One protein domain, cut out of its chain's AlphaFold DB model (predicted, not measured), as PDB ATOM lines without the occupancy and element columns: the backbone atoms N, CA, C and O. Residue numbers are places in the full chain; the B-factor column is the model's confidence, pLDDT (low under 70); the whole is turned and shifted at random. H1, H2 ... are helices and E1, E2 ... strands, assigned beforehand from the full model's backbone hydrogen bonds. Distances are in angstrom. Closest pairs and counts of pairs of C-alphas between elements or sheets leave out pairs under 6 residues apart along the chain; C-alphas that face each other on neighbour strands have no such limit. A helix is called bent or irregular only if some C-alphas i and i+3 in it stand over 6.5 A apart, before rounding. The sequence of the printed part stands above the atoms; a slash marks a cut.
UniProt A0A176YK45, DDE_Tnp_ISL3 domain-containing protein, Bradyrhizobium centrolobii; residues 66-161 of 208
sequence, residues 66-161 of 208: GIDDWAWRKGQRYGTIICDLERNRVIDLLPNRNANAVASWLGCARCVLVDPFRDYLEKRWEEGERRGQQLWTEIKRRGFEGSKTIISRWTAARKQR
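Overview. This is residues 66 to 161 of the 208 residues of the protein "DDE_Tnp_ISL3 domain-containing protein" of Bradyrhizobium centrolobii (UniProt A0A176YK45). Two lobes stand end to end along the longest axis: a strongly twisted sheet of three strands, E1 E2 E3, at one end, and a loose cluster of three crossed helices, H2, H3 and H4, at the other. H1 bridges them, lying over E2 and E3 and reaching H4 at its far end. The printed part has 96 residues, with three named strands followed by four named helices; the sheet has the order E1 - E2 - E3 and is antiparallel throughout, and the class is mixed, helices and strands. The whole is loose, with a radius of gyration of the C-alphas of 15.7 A, and elongated, spanning 48 by 30 by 19 A.

Arrangement. E1, residues 66 to 73, and E2, residues 77 to 84, form a hairpin, with N 70 and O 79 within hydrogen-bond range at 2.8 A. E2 and E3, residues 89 to 94, form a second hairpin, with N 82 and O 92 at 2.9 A. The three strands are a meander, each the antiparallel neighbour of the one before; E1 and E3 are edge strands. H1, residues 99 to 109, is on the sheet at a height over the sheet of 10.1 A, slantwise to the strands at 42 degrees to E3 on the local plane. H2, residues 112 to 126, and H1 meet only through their link. H2 and H3, residues 132 to 141, only just touch, with 3 pairs of C-alphas within 8 A; the closest are those of Leu 121 and Leu 135, 7.0 A. H4, residues 148 to 161, touches H3 at a steep tilt of 47 degrees, opposite ways, the closest C-alphas being those of Gly 132 and Ser 152, 5.2 A. With residues 150 to 154 alone H4 touches H1; the closest C-alphas are those of Cys 108 and Trp 154, 6.7 A. H2 and H4 are near each other, H1 and H3 are apart, and the three strands are apart from H2, H3 and H4. Every O i to N i+4 pair is within hydrogen-bond range in H1, H3 and H4, and 7 of 11 in H2.

Along the chain. E1 begins at C-alpha 66 (111.524, -99.040, -29.123) and is 20.8 A long; E2 is 22.9 A and E3 15.0 A. H1 is 14.4 A, H2 20.4 A and H3 14.5 A long. H2 is irregular: C-alphas 116 and 119 are 7.8 A apart. H4, 20.5 A long, ends at C-alpha 161 (96.148, -85.416, -46.272).

Size, cuts and confidence. The two C-alphas farthest apart, those of Gly 75 and Arg 141, are 50.0 A apart. The printed part has no cut, and no link is long. The mean pLDDT of the printed part is 76.2; 18 residues are under 70, among them 107 to 116 and 159 to 161.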
ATOM      1  N   GLY A  66     110.186 -99.583 -28.953       82.31
ATOM      2  CA  GLY A  66     111.524 -99.040 -29.123       82.31
ATOM      3  C   GLY A  66     111.524 -98.070 -30.290       82.31
ATOM      4  O   GLY A  66     110.878 -98.323 -31.309       82.31
ATOM      5  N   ILE A  67     112.229 -96.957 -30.130       86.38
ATOM      6  CA  ILE A  67     112.384 -95.927 -31.155       86.38
ATOM      7  C   ILE A  67     113.880 -95.712 -31.335       86.38
ATOM      8  O   ILE A  67     114.565 -95.391 -30.367       86.38
ATOM      9  N   ASP A  68     114.367 -95.887 -32.558       85.75
ATOM     10  CA  ASP A  68     115.786 -95.742 -32.891       85.75
ATOM     11  C   ASP A  68     115.953 -95.108 -34.284       85.75
ATOM     12  O   ASP A  68     114.981 -94.919 -35.022       85.75
ATOM     13  N   ASP A  69     117.179 -94.771 -34.666       85.69
ATOM     14  CA  ASP A  69     117.509 -94.233 -35.978       85.69
ATOM     15  C   ASP A  69     117.768 -95.349 -37.001       85.69
ATOM     16  O   ASP A  69     118.521 -96.297 -36.788       85.69
ATOM     17  N   TRP A  70     117.188 -95.194 -38.192       83.50
ATOM     18  CA  TRP A  70     117.396 -96.092 -39.324       83.50
ATOM     19  C   TRP A  70     118.119 -95.403 -40.468       83.50
ATOM     20  O   TRP A  70     117.647 -94.403 -41.010       83.50
ATOM     21  N   ALA A  71     119.221 -95.987 -40.931       81.31
ATOM     22  CA  ALA A  71     119.923 -95.506 -42.112       81.31
ATOM     23  C   ALA A  71     119.476 -96.265 -43.372       81.31
ATOM     24  O   ALA A  71     119.872 -97.404 -43.595       81.31
ATOM     25  N   TRP A  72     118.744 -95.600 -44.275       73.00
ATOM     26  CA  TRP A  72     118.419 -96.149 -45.607       73.00
ATOM     27  C   TRP A  72     119.673 -96.420 -46.440       73.00
ATOM     28  O   TRP A  72     119.736 -97.354 -47.235       73.00
ATOM     29  N   ARG A  73     120.652 -95.526 -46.287       77.31
ATOM     30  CA  ARG A  73     122.020 -95.634 -46.784       77.31
ATOM     31  C   ARG A  73     122.915 -94.989 -45.742       77.31
ATOM     32  O   ARG A  73     122.696 -93.822 -45.396       77.31
ATOM     33  N   LYS A  74     123.895 -95.747 -45.250       70.94
ATOM     34  CA  LYS A  74     124.833 -95.298 -44.216       70.94
ATOM     35  C   LYS A  74     125.445 -93.947 -44.610       70.94
ATOM     36  O   LYS A  74     125.902 -93.784 -45.740       70.94
ATOM     37  N   GLY A  75     125.383 -92.970 -43.705       69.69
ATOM     38  CA  GLY A  75     125.943 -91.630 -43.911       69.69
ATOM     39  C   GLY A  75     125.155 -90.695 -44.838       69.69
ATOM     40  O   GLY A  75     125.634 -89.600 -45.113       69.69
ATOM     41  N   GLN A  76     123.971 -91.079 -45.332       72.75
ATOM     42  CA  GLN A  76     123.191 -90.213 -46.228       72.75
ATOM     43  C   GLN A  76     121.813 -89.859 -45.691       72.75
ATOM     44  O   GLN A  76     121.522 -88.688 -45.453       72.75
ATOM     45  N   ARG A  77     120.939 -90.856 -45.545       80.31
ATOM     46  CA  ARG A  77     119.529 -90.617 -45.232       80.31
ATOM     47  C   ARG A  77     119.113 -91.458 -44.044       80.31
ATOM     48  O   ARG A  77     118.994 -92.677 -44.166       80.31
ATOM     49  N   TYR A  78     118.866 -90.763 -42.945       77.69
ATOM     50  CA  TYR A  78     118.379 -91.326 -41.698       77.69
ATOM     51  C   TYR A  78     116.876 -91.069 -41.566       77.69
ATOM     52  O   TYR A  78     116.389 -89.996 -41.932       77.69
ATOM     53  N   GLY A  79     116.164 -92.073 -41.083       84.06
ATOM     54  CA  GLY A  79     114.781 -92.024 -40.636       84.06
ATOM     55  C   GLY A  79     114.684 -92.605 -39.231       84.06
ATOM     56  O   GLY A  79     115.710 -92.839 -38.600       84.06
ATOM     57  N   THR A  80     113.473 -92.871 -38.769       84.38
ATOM     58  CA  THR A  80     113.232 -93.471 -37.452       84.38
ATOM     59  C   THR A  80     112.642 -94.861 -37.632       84.38
ATOM     60  O   THR A  80     111.687 -95.024 -38.391       84.38
ATOM     61  N   ILE A  81     113.199 -95.857 -36.951       83.06
ATOM     62  CA  ILE A  81     112.628 -97.198 -36.852       83.06
ATOM     63  C   ILE A  81     111.831 -97.328 -35.568       83.06
ATOM     64  O   ILE A  81     112.227 -96.831 -34.514       83.06
ATOM     65  N   ILE A  82     110.686 -97.990 -35.682       84.00
ATOM     66  CA  ILE A  82     109.808 -98.269 -34.560       84.00
ATOM     67  C   ILE A  82     109.670 -99.774 -34.436       84.00
ATOM     68  O   ILE A  82     109.288-100.446 -35.396       84.00
ATOM     69  N   CYS A  83     109.971-100.293 -33.252       81.94
ATOM     70  CA  CYS A  83     109.987-101.719 -32.961       81.94
ATOM     71  C   CYS A  83     109.053-102.048 -31.797       81.94
ATOM     72  O   CYS A  83     108.970-101.293 -30.833       81.94
ATOM     73  N   ASP A  84     108.378-103.191 -31.867       82.00
ATOM     74  CA  ASP A  84     107.785-103.856 -30.710       82.00
ATOM     75  C   ASP A  84     108.928-104.554 -29.969       82.00
ATOM     76  O   ASP A  84     109.556-105.466 -30.520       82.00
ATOM     77  N   LEU A  85     109.223-104.099 -28.749       77.94
ATOM     78  CA  LEU A  85     110.318-104.649 -27.947       77.94
ATOM     79  C   LEU A  85     109.947-105.966 -27.267       77.94
ATOM     80  O   LEU A  85     110.834-106.772 -27.009       77.94
ATOM     81  N   GLU A  86     108.663-106.221 -27.014       82.00
ATOM     82  CA  GLU A  86     108.214-107.484 -26.416       82.00
ATOM     83  C   GLU A  86     108.288-108.619 -27.440       82.00
ATOM     84  O   GLU A  86     108.672-109.741 -27.118       82.00
ATOM     85  N   ARG A  87     107.936-108.323 -28.696       75.88
ATOM     86  CA  ARG A  87     107.920-109.311 -29.786       75.88
ATOM     87  C   ARG A  87     109.193-109.305 -30.632       75.88
ATOM     88  O   ARG A  87     109.330-110.166 -31.497       75.88
ATOM     89  N   ASN A  88     110.098-108.352 -30.408       79.00
ATOM     90  CA  ASN A  88     111.306-108.119 -31.202       79.00
ATOM     91  C   ASN A  88     111.012-108.000 -32.713       79.00
ATOM     92  O   ASN A  88     111.607-108.681 -33.551       79.00
ATOM     93  N   ARG A  89     110.024-107.168 -33.071       74.12
ATOM     94  CA  ARG A  89     109.580-106.984 -34.465       74.12
ATOM     95  C   ARG A  89     109.558-105.520 -34.853       74.12
ATOM     96  O   ARG A  89     109.100-104.678 -34.093       74.12
ATOM     97  N   VAL A  90     109.966-105.228 -36.083       79.75
ATOM     98  CA  VAL A  90     109.795-103.896 -36.669       79.75
ATOM     99  C   VAL A  90     108.313-103.657 -36.945       79.75
ATOM    100  O   VAL A  90     107.659-104.482 -37.584       79.75
ATOM    101  N   ILE A  91     107.799-102.531 -36.458       78.38
ATOM    102  CA  ILE A  91     106.424-102.078 -36.674       78.38
ATOM    103  C   ILE A  91     106.377-101.136 -37.875       78.38
ATOM    104  O   ILE A  91     105.530-101.304 -38.749       78.38
ATOM    105  N   ASP A  92     107.269-100.141 -37.920       78.50
ATOM    106  CA  ASP A  92     107.257 -99.118 -38.968       78.50
ATOM    107  C   ASP A  92     108.634 -98.461 -39.168       78.50
ATOM    108  O   ASP A  92     109.488 -98.461 -38.277       78.50
ATOM    109  N   LEU A  93     108.833 -97.872 -40.350       78.50
ATOM    110  CA  LEU A  93     109.996 -97.070 -40.721       78.50
ATOM    111  C   LEU A  93     109.537 -95.686 -41.176       78.50
ATOM    112  O   LEU A  93     109.074 -95.490 -42.303       78.50
ATOM    113  N   LEU A  94     109.735 -94.689 -40.322       80.88
ATOM    114  CA  LEU A  94     109.436 -93.306 -40.650       80.88
ATOM    115  C   LEU A  94     110.550 -92.708 -41.518       80.88
ATOM    116  O   LEU A  94     111.739 -92.880 -41.236       80.88
ATOM    117  N   PRO A  95     110.208 -91.943 -42.570       74.38
ATOM    118  CA  PRO A  95     111.192 -91.431 -43.523       74.38
ATOM    119  C   PRO A  95     112.079 -90.309 -42.962       74.38
ATOM    120  O   PRO A  95     113.043 -89.921 -43.620       74.38
ATOM    121  N   ASN A  96     111.750 -89.756 -41.793       78.62
ATOM    122  CA  ASN A  96     112.466 -88.649 -41.168       78.62
ATOM    123  C   ASN A  96     112.649 -88.893 -39.661       78.62
ATOM    124  O   ASN A  96     111.961 -89.728 -39.086       78.62
ATOM    125  N   ARG A  97     113.560 -88.125 -39.053       76.19
ATOM    126  CA  ARG A  97     113.919 -88.174 -37.624       76.19
ATOM    127  C   ARG A  97     113.182 -87.146 -36.751       76.19
ATOM    128  O   ARG A  97     113.716 -86.664 -35.757       76.19
ATOM    129  N   ASN A  98     112.014 -86.672 -37.184       79.19
ATOM    130  CA  ASN A  98     111.322 -85.585 -36.491       79.19
ATOM    131  C   ASN A  98     110.452 -86.132 -35.349       79.19
ATOM    132  O   ASN A  98     109.568 -86.954 -35.591       79.19
ATOM    133  N   ALA A  99     110.614 -85.591 -34.139       78.44
ATOM    134  CA  ALA A  99     109.750 -85.886 -32.995       78.44
ATOM    135  C   ALA A  99     108.254 -85.693 -33.315       78.44
ATOM    136  O   ALA A  99     107.429 -86.482 -32.871       78.44
ATOM    137  N   ASN A 100     107.888 -84.722 -34.160       78.00
ATOM    138  CA  ASN A 100     106.501 -84.531 -34.602       78.00
ATOM    139  C   ASN A 100     105.987 -85.689 -35.465       78.00
ATOM    140  O   ASN A 100     104.800 -86.012 -35.405       78.00
ATOM    141  N   ALA A 101     106.854 -86.314 -36.268       74.88
ATOM    142  CA  ALA A 101     106.486 -87.488 -37.054       74.88
ATOM    143  C   ALA A 101     106.250 -88.687 -36.134       74.88
ATOM    144  O   ALA A 101     105.244 -89.370 -36.293       74.88
ATOM    145  N   VAL A 102     107.099 -88.869 -35.119       80.56
ATOM    146  CA  VAL A 102     106.919 -89.892 -34.080       80.56
ATOM    147  C   VAL A 102     105.665 -89.625 -33.248       80.56
ATOM    148  O   VAL A 102     104.873 -90.530 -33.048       80.56
ATOM    149  N   ALA A 103     105.410 -88.392 -32.810       80.56
ATOM    150  CA  ALA A 103     104.209 -88.039 -32.053       80.56
ATOM    151  C   ALA A 103     102.927 -88.231 -32.879       80.56
ATOM    152  O   ALA A 103     101.922 -88.739 -32.376       80.56
ATOM    153  N   SER A 104     102.967 -87.865 -34.164       79.12
ATOM    154  CA  SER A 104     101.875 -88.138 -35.104       79.12
ATOM    155  C   SER A 104     101.683 -89.637 -35.283       79.12
ATOM    156  O   SER A 104     100.547 -90.108 -35.250       79.12
ATOM    157  N   TRP A 105     102.784 -90.384 -35.408       80.00
ATOM    158  CA  TRP A 105     102.763 -91.835 -35.471       80.00
ATOM    159  C   TRP A 105     102.178 -92.420 -34.194       80.00
ATOM    160  O   TRP A 105     101.203 -93.119 -34.319       80.00
ATOM    161  N   LEU A 106     102.611 -92.060 -32.985       76.44
ATOM    162  CA  LEU A 106     102.045 -92.542 -31.713       76.44
ATOM    163  C   LEU A 106     100.559 -92.213 -31.571       76.44
ATOM    164  O   LEU A 106      99.754 -93.024 -31.108       76.44
ATOM    165  N   GLY A 107     100.175 -91.014 -32.006       69.06
ATOM    166  CA  GLY A 107      98.781 -90.614 -32.061       69.06
ATOM    167  C   GLY A 107      97.962 -91.451 -33.045       69.06
ATOM    168  O   GLY A 107      96.785 -91.701 -32.791       69.06
ATOM    169  N   CYS A 108      98.584 -91.884 -34.139       63.97
ATOM    170  CA  CYS A 108      98.018 -92.733 -35.176       63.97
ATOM    171  C   CYS A 108      98.291 -94.232 -34.940       63.97
ATOM    172  O   CYS A 108      97.660 -95.052 -35.576       63.97
ATOM    173  N   ALA A 109      99.161 -94.627 -34.013       53.47
ATOM    174  CA  ALA A 109      99.538 -96.005 -33.702       53.47
ATOM    175  C   ALA A 109      98.469 -96.650 -32.824       53.47
ATOM    176  O   ALA A 109      98.245 -97.850 -32.876       53.47
ATOM    177  N   ARG A 110      97.660 -95.828 -32.145       53.94
ATOM    178  CA  ARG A 110      96.327 -96.245 -31.693       53.94
ATOM    179  C   ARG A 110      95.343 -96.488 -32.846       53.94
ATOM    180  O   ARG A 110      94.244 -96.941 -32.572       53.94
ATOM    181  N   CYS A 111      95.699 -96.239 -34.111       52.16
ATOM    182  CA  CYS A 111      94.967 -96.767 -35.270       52.16
ATOM    183  C   CYS A 111      95.314 -98.228 -35.572       52.16
ATOM    184  O   CYS A 111      94.573 -98.838 -36.327       52.16
ATOM    185  N   VAL A 112      96.328 -98.828 -34.935       53.53
ATOM    186  CA  VAL A 112      96.487-100.295 -34.931       53.53
ATOM    187  C   VAL A 112      95.284-100.954 -34.227       53.53
ATOM    188  O   VAL A 112      94.810-101.997 -34.655       53.53
ATOM    189  N   LEU A 113      94.661-100.282 -33.243       51.00
ATOM    190  CA  LEU A 113      93.351-100.687 -32.686       51.00
ATOM    191  C   LEU A 113      92.187-100.523 -33.677       51.00
ATOM    192  O   LEU A 113      91.107-101.066 -33.469       51.00
ATOM    193  N   VAL A 114      92.377 -99.720 -34.722       55.00
ATOM    194  CA  VAL A 114      91.369 -99.421 -35.745       55.00
ATOM    195  C   VAL A 114      91.556-100.318 -36.968       55.00
ATOM    196  O   VAL A 114      90.650-100.390 -37.790       55.00
ATOM    197  N   ASP A 115      92.680-101.035 -37.082       61.44
ATOM    198  CA  ASP A 115      92.958-101.935 -38.203       61.44
ATOM    199  C   ASP A 115      91.857-102.980 -38.440       61.44
ATOM    200  O   ASP A 115      91.479-103.142 -39.601       61.44
ATOM    201  N   PRO A 116      91.226-103.588 -37.412       67.69
ATOM    202  CA  PRO A 116      90.075-104.472 -37.624       67.69
ATOM    203  C   PRO A 116      88.851-103.784 -38.256       67.69
ATOM    204  O   PRO A 116      88.004-104.442 -38.851       67.69
ATOM    205  N   PHE A 117      88.745-102.458 -38.136       72.75
ATOM    206  CA  PHE A 117      87.639-101.646 -38.653       72.75
ATOM    207  C   PHE A 117      88.065-100.733 -39.811       72.75
ATOM    208  O   PHE A 117      87.286 -99.873 -40.230       72.75
ATOM    209  N   ARG A 118      89.291-100.889 -40.330       68.06
ATOM    210  CA  ARG A 118      89.881-100.000 -41.340       68.06
ATOM    211  C   ARG A 118      89.048 -99.967 -42.611       68.06
ATOM    212  O   ARG A 118      88.644 -98.883 -43.018       68.06
ATOM    213  N   ASP A 119      88.738-101.132 -43.170       70.44
ATOM    214  CA  ASP A 119      87.998-101.247 -44.432       70.44
ATOM    215  C   ASP A 119      86.597-100.637 -44.315       70.44
ATOM    216  O   ASP A 119      86.120 -99.945 -45.213       70.44
ATOM    217  N   TYR A 120      85.953-100.826 -43.159       80.62
ATOM    218  CA  TYR A 120      84.659-100.217 -42.868       80.62
ATOM    219  C   TYR A 120      84.756 -98.691 -42.816       80.62
ATOM    220  O   TYR A 120      83.960 -97.991 -43.437       80.62
ATOM    221  N   LEU A 121      85.738 -98.165 -42.089       79.81
ATOM    222  CA  LEU A 121      85.918 -96.725 -41.949       79.81
ATOM    223  C   LEU A 121      86.332 -96.062 -43.267       79.81
ATOM    224  O   LEU A 121      85.903 -94.943 -43.534       79.81
ATOM    225  N   GLU A 122      87.132 -96.733 -44.098       77.81
ATOM    226  CA  GLU A 122      87.502 -96.252 -45.433       77.81
ATOM    227  C   GLU A 122      86.298 -96.220 -46.369       77.81
ATOM    228  O   GLU A 122      86.034 -95.175 -46.960       77.81
ATOM    229  N   LYS A 123      85.484 -97.280 -46.384       81.69
ATOM    230  CA  LYS A 123      84.220 -97.301 -47.126       81.69
ATOM    231  C   LYS A 123      83.291 -96.154 -46.714       81.69
ATOM    232  O   LYS A 123      82.807 -95.408 -47.559       81.69
ATOM    233  N   ARG A 124      83.076 -95.952 -45.409       87.69
ATOM    234  CA  ARG A 124      82.223 -94.857 -44.906       87.69
ATOM    235  C   ARG A 124      82.796 -93.476 -45.236       87.69
ATOM    236  O   ARG A 124      82.046 -92.530 -45.461       87.69
ATOM    237  N   TRP A 125      84.120 -93.352 -45.288       83.12
ATOM    238  CA  TRP A 125      84.790 -92.114 -45.681       83.12
ATOM    239  C   TRP A 125      84.608 -91.787 -47.170       83.12
ATOM    240  O   TRP A 125      84.428 -90.616 -47.516       83.12
ATOM    241  N   GLU A 126      84.637 -92.804 -48.035       79.62
ATOM    242  CA  GLU A 126      84.340 -92.691 -49.471       79.62
ATOM    243  C   GLU A 126      82.867 -92.352 -49.726       79.62
ATOM    244  O   GLU A 126      82.574 -91.507 -50.567       79.62
ATOM    245  N   GLU A 127      81.956 -92.901 -48.919       85.88
ATOM    246  CA  GLU A 127      80.527 -92.543 -48.898       85.88
ATOM    247  C   GLU A 127      80.264 -91.106 -48.392       85.88
ATOM    248  O   GLU A 127      79.126 -90.640 -48.392       85.88
ATOM    249  N   GLY A 128      81.308 -90.378 -47.981       82.56
ATOM    250  CA  GLY A 128      81.230 -88.966 -47.611       82.56
ATOM    251  C   GLY A 128      81.057 -88.702 -46.116       82.56
ATOM    252  O   GLY A 128      80.942 -87.540 -45.725       82.56
ATOM    253  N   GLU A 129      81.101 -89.723 -45.255       82.50
ATOM    254  CA  GLU A 129      80.981 -89.517 -43.813       82.50
ATOM    255  C   GLU A 129      82.265 -88.896 -43.240       82.50
ATOM    256  O   GLU A 129      83.335 -89.509 -43.193       82.50
ATOM    257  N   ARG A 130      82.167 -87.638 -42.793       80.94
ATOM    258  CA  ARG A 130      83.299 -86.855 -42.260       80.94
ATOM    259  C   ARG A 130      83.181 -86.561 -40.763       80.94
ATOM    260  O   ARG A 130      84.112 -85.973 -40.192       80.94
ATOM    261  N   ARG A 131      82.074 -86.937 -40.110       84.50
ATOM    262  CA  ARG A 131      81.844 -86.729 -38.674       84.50
ATOM    263  C   ARG A 131      82.435 -87.893 -37.881       84.50
ATOM    264  O   ARG A 131      81.871 -88.978 -37.798       84.50
ATOM    265  N   GLY A 132      83.561 -87.645 -37.211       79.81
ATOM    266  CA  GLY A 132      84.250 -88.670 -36.413       79.81
ATOM    267  C   GLY A 132      83.399 -89.293 -35.295       79.81
ATOM    268  O   GLY A 132      83.585 -90.460 -34.974       79.81
ATOM    269  N   GLN A 133      82.430 -88.555 -34.739       82.56
ATOM    270  CA  GLN A 133      81.513 -89.070 -33.712       82.56
ATOM    271  C   GLN A 133      80.569 -90.157 -34.254       82.56
ATOM    272  O   GLN A 133      80.271 -91.128 -33.558       82.56
ATOM    273  N   GLN A 134      80.117 -90.005 -35.499       86.56
ATOM    274  CA  GLN A 134      79.230 -90.955 -36.164       86.56
ATOM    275  C   GLN A 134      79.978 -92.249 -36.483       86.56
ATOM    276  O   GLN A 134      79.557 -93.322 -36.056       86.56
ATOM    277  N   LEU A 135      81.172 -92.126 -37.070       86.00
ATOM    278  CA  LEU A 135      82.080 -93.250 -37.303       86.00
ATOM    279  C   LEU A 135      82.424 -94.004 -36.009       86.00
ATOM    280  O   LEU A 135      82.397 -95.230 -35.998       86.00
ATOM    281  N   TRP A 136      82.688 -93.296 -34.903       85.94
ATOM    282  CA  TRP A 136      82.953 -93.928 -33.604       85.94
ATOM    283  C   TRP A 136      81.748 -94.711 -33.070       85.94
ATOM    284  O   TRP A 136      81.906 -95.818 -32.563       85.94
ATOM    285  N   THR A 137      80.544 -94.159 -33.201       87.06
ATOM    286  CA  THR A 137      79.314 -94.808 -32.722       87.06
ATOM    287  C   THR A 137      79.021 -96.080 -33.521       87.06
ATOM    288  O   THR A 137      78.660 -97.109 -32.949       87.06
ATOM    289  N   GLU A 138      79.235 -96.030 -34.839       88.00
ATOM    290  CA  GLU A 138      79.070 -97.169 -35.744       88.00
ATOM    291  C   GLU A 138      80.046 -98.311 -35.429       88.00
ATOM    292  O   GLU A 138      79.621 -99.462 -35.335       88.00
ATOM    293  N   ILE A 139      81.331 -98.018 -35.208       86.12
ATOM    294  CA  ILE A 139      82.312 -99.064 -34.874       86.12
ATOM    295  C   ILE A 139      82.182 -99.554 -33.428       86.12
ATOM    296  O   ILE A 139      82.439-100.724 -33.162       86.12
ATOM    297  N   LYS A 140      81.727 -98.711 -32.491       84.69
ATOM    298  CA  LYS A 140      81.485 -99.124 -31.100       84.69
ATOM    299  C   LYS A 140      80.399-100.194 -31.020       84.69
ATOM    300  O   LYS A 140      80.561-101.173 -30.303       84.69
ATOM    301  N   ARG A 141      79.339-100.072 -31.828       85.81
ATOM    302  CA  ARG A 141      78.318-101.128 -31.978       85.81
ATOM    303  C   ARG A 141      78.862-102.423 -32.582       85.81
ATOM    304  O   ARG A 141      78.279-103.475 -32.371       85.81
ATOM    305  N   ARG A 142      79.967-102.348 -33.325       82.19
ATOM    306  CA  ARG A 142      80.631-103.489 -33.971       82.19
ATOM    307  C   ARG A 142      81.748-104.099 -33.111       82.19
ATOM    308  O   ARG A 142      82.495-104.927 -33.617       82.19
ATOM    309  N   GLY A 143      81.866-103.698 -31.841       79.38
ATOM    310  CA  GLY A 143      82.842-104.258 -30.898       79.38
ATOM    311  C   GLY A 143      84.125-103.442 -30.730       79.38
ATOM    312  O   GLY A 143      85.113-103.956 -30.222       79.38
ATOM    313  N   PHE A 144      84.154-102.173 -31.149       76.94
ATOM    314  CA  PHE A 144      85.298-101.306 -30.866       76.94
ATOM    315  C   PHE A 144      85.315-100.862 -29.395       76.94
ATOM    316  O   PHE A 144      84.472-100.074 -28.962       76.94
ATOM    317  N   GLU A 145      86.326-101.305 -28.651       70.56
ATOM    318  CA  GLU A 145      86.540-100.957 -27.235       70.56
ATOM    319  C   GLU A 145      87.340 -99.655 -27.037       70.56
ATOM    320  O   GLU A 145      87.553 -99.188 -25.919       70.56
ATOM    321  N   GLY A 146      87.793 -99.028 -28.127       68.31
ATOM    322  CA  GLY A 146      88.633 -97.839 -28.068       68.31
ATOM    323  C   GLY A 146      87.882 -96.525 -27.804       68.31
ATOM    324  O   GLY A 146      86.690 -96.341 -28.076       68.31
ATOM    325  N   SER A 147      88.630 -95.537 -27.310       75.56
ATOM    326  CA  SER A 147      88.112 -94.189 -27.048       75.56
ATOM    327  C   SER A 147      87.797 -93.412 -28.335       75.56
ATOM    328  O   SER A 147      88.507 -93.525 -29.338       75.56
ATOM    329  N   LYS A 148      86.785 -92.530 -28.277       74.19
ATOM    330  CA  LYS A 148      86.385 -91.624 -29.375       74.19
ATOM    331  C   LYS A 148      87.539 -90.792 -29.934       74.19
ATOM    332  O   LYS A 148      87.579 -90.509 -31.129       74.19
ATOM    333  N   THR A 149      88.521 -90.469 -29.093       68.44
ATOM    334  CA  THR A 149      89.716 -89.694 -29.453       68.44
ATOM    335  C   THR A 149      90.528 -90.361 -30.567       68.44
ATOM    336  O   THR A 149      91.159 -89.670 -31.367       68.44
ATOM    337  N   ILE A 150      90.476 -91.693 -30.666       71.25
ATOM    338  CA  ILE A 150      91.154 -92.465 -31.712       71.25
ATOM    339  C   ILE A 150      90.540 -92.151 -33.087       71.25
ATOM    340  O   ILE A 150      91.267 -91.850 -34.032       71.25
ATOM    341  N   ILE A 151      89.208 -92.108 -33.188       78.50
ATOM    342  CA  ILE A 151      88.496 -91.810 -34.442       78.50
ATOM    343  C   ILE A 151      88.550 -90.323 -34.788       78.50
ATOM    344  O   ILE A 151      88.728 -89.955 -35.952       78.50
ATOM    345  N   SER A 152      88.499 -89.443 -33.787       75.50
ATOM    346  CA  SER A 152      88.747 -88.011 -33.991       75.50
ATOM    347  C   SER A 152      90.137 -87.755 -34.581       75.50
ATOM    348  O   SER A 152      90.281 -86.953 -35.501       75.50
ATOM    349  N   ARG A 153      91.165 -88.475 -34.118       70.56
ATOM    350  CA  ARG A 153      92.528 -88.343 -34.648       70.56
ATOM    351  C   ARG A 153      92.688 -88.999 -36.028       70.56
ATOM    352  O   ARG A 153      93.311 -88.404 -36.906       70.56
ATOM    353  N   TRP A 154      92.058 -90.154 -36.255       76.62
ATOM    354  CA  TRP A 154      92.003 -90.832 -37.559       76.62
ATOM    355  C   TRP A 154      91.348 -89.959 -38.648       76.62
ATOM    356  O   TRP A 154      91.878 -89.838 -39.756       76.62
ATOM    357  N   THR A 155      90.237 -89.286 -38.323       80.75
ATOM    358  CA  THR A 155      89.548 -88.358 -39.240       80.75
ATOM    359  C   THR A 155      90.360 -87.081 -39.482       80.75
ATOM    360  O   THR A 155      90.448 -86.619 -40.623       80.75
ATOM    361  N   ALA A 156      91.010 -86.527 -38.449       73.62
ATOM    362  CA  ALA A 156      91.878 -85.351 -38.574       73.62
ATOM    363  C   ALA A 156      93.071 -85.595 -39.516       73.62
ATOM    364  O   ALA A 156      93.343 -84.768 -40.387       73.62
ATOM    365  N   ALA A 157      93.726 -86.756 -39.415       66.19
ATOM    366  CA  ALA A 157      94.835 -87.131 -40.294       66.19
ATOM    367  C   ALA A 157      94.422 -87.204 -41.780       66.19
ATOM    368  O   ALA A 157      95.192 -86.823 -42.664       66.19
ATOM    369  N   ARG A 158      93.194 -87.649 -42.079       70.50
ATOM    370  CA  ARG A 158      92.667 -87.705 -43.456       70.50
ATOM    371  C   ARG A 158      92.271 -86.332 -43.997       70.50
ATOM    372  O   ARG A 158      92.542 -86.046 -45.164       70.50
ATOM    373  N   LYS A 159      91.716 -85.448 -43.162       69.81
ATOM    374  CA  LYS A 159      91.482 -84.038 -43.538       69.81
ATOM    375  C   LYS A 159      92.797 -83.338 -43.886       69.81
ATOM    376  O   LYS A 159      92.879 -82.680 -44.918       69.81
ATOM    377  N   GLN A 160      93.844 -83.573 -43.093       56.28
ATOM    378  CA  GLN A 160      95.178 -83.034 -43.358       56.28
ATOM    379  C   GLN A 160      95.759 -83.551 -44.679       56.28
ATOM    380  O   GLN A 160      96.146 -82.728 -45.499       56.28
ATOM    381  N   ARG A 161      95.714 -84.865 -44.965       50.09
ATOM    382  CA  ARG A 161      96.148 -85.416 -46.272       50.09
ATOM    383  C   ARG A 161      95.390 -84.826 -47.462       50.09
ATOM    384  O   ARG A 161      96.001 -84.587 -48.496       50.09
TER     385      ARG A 161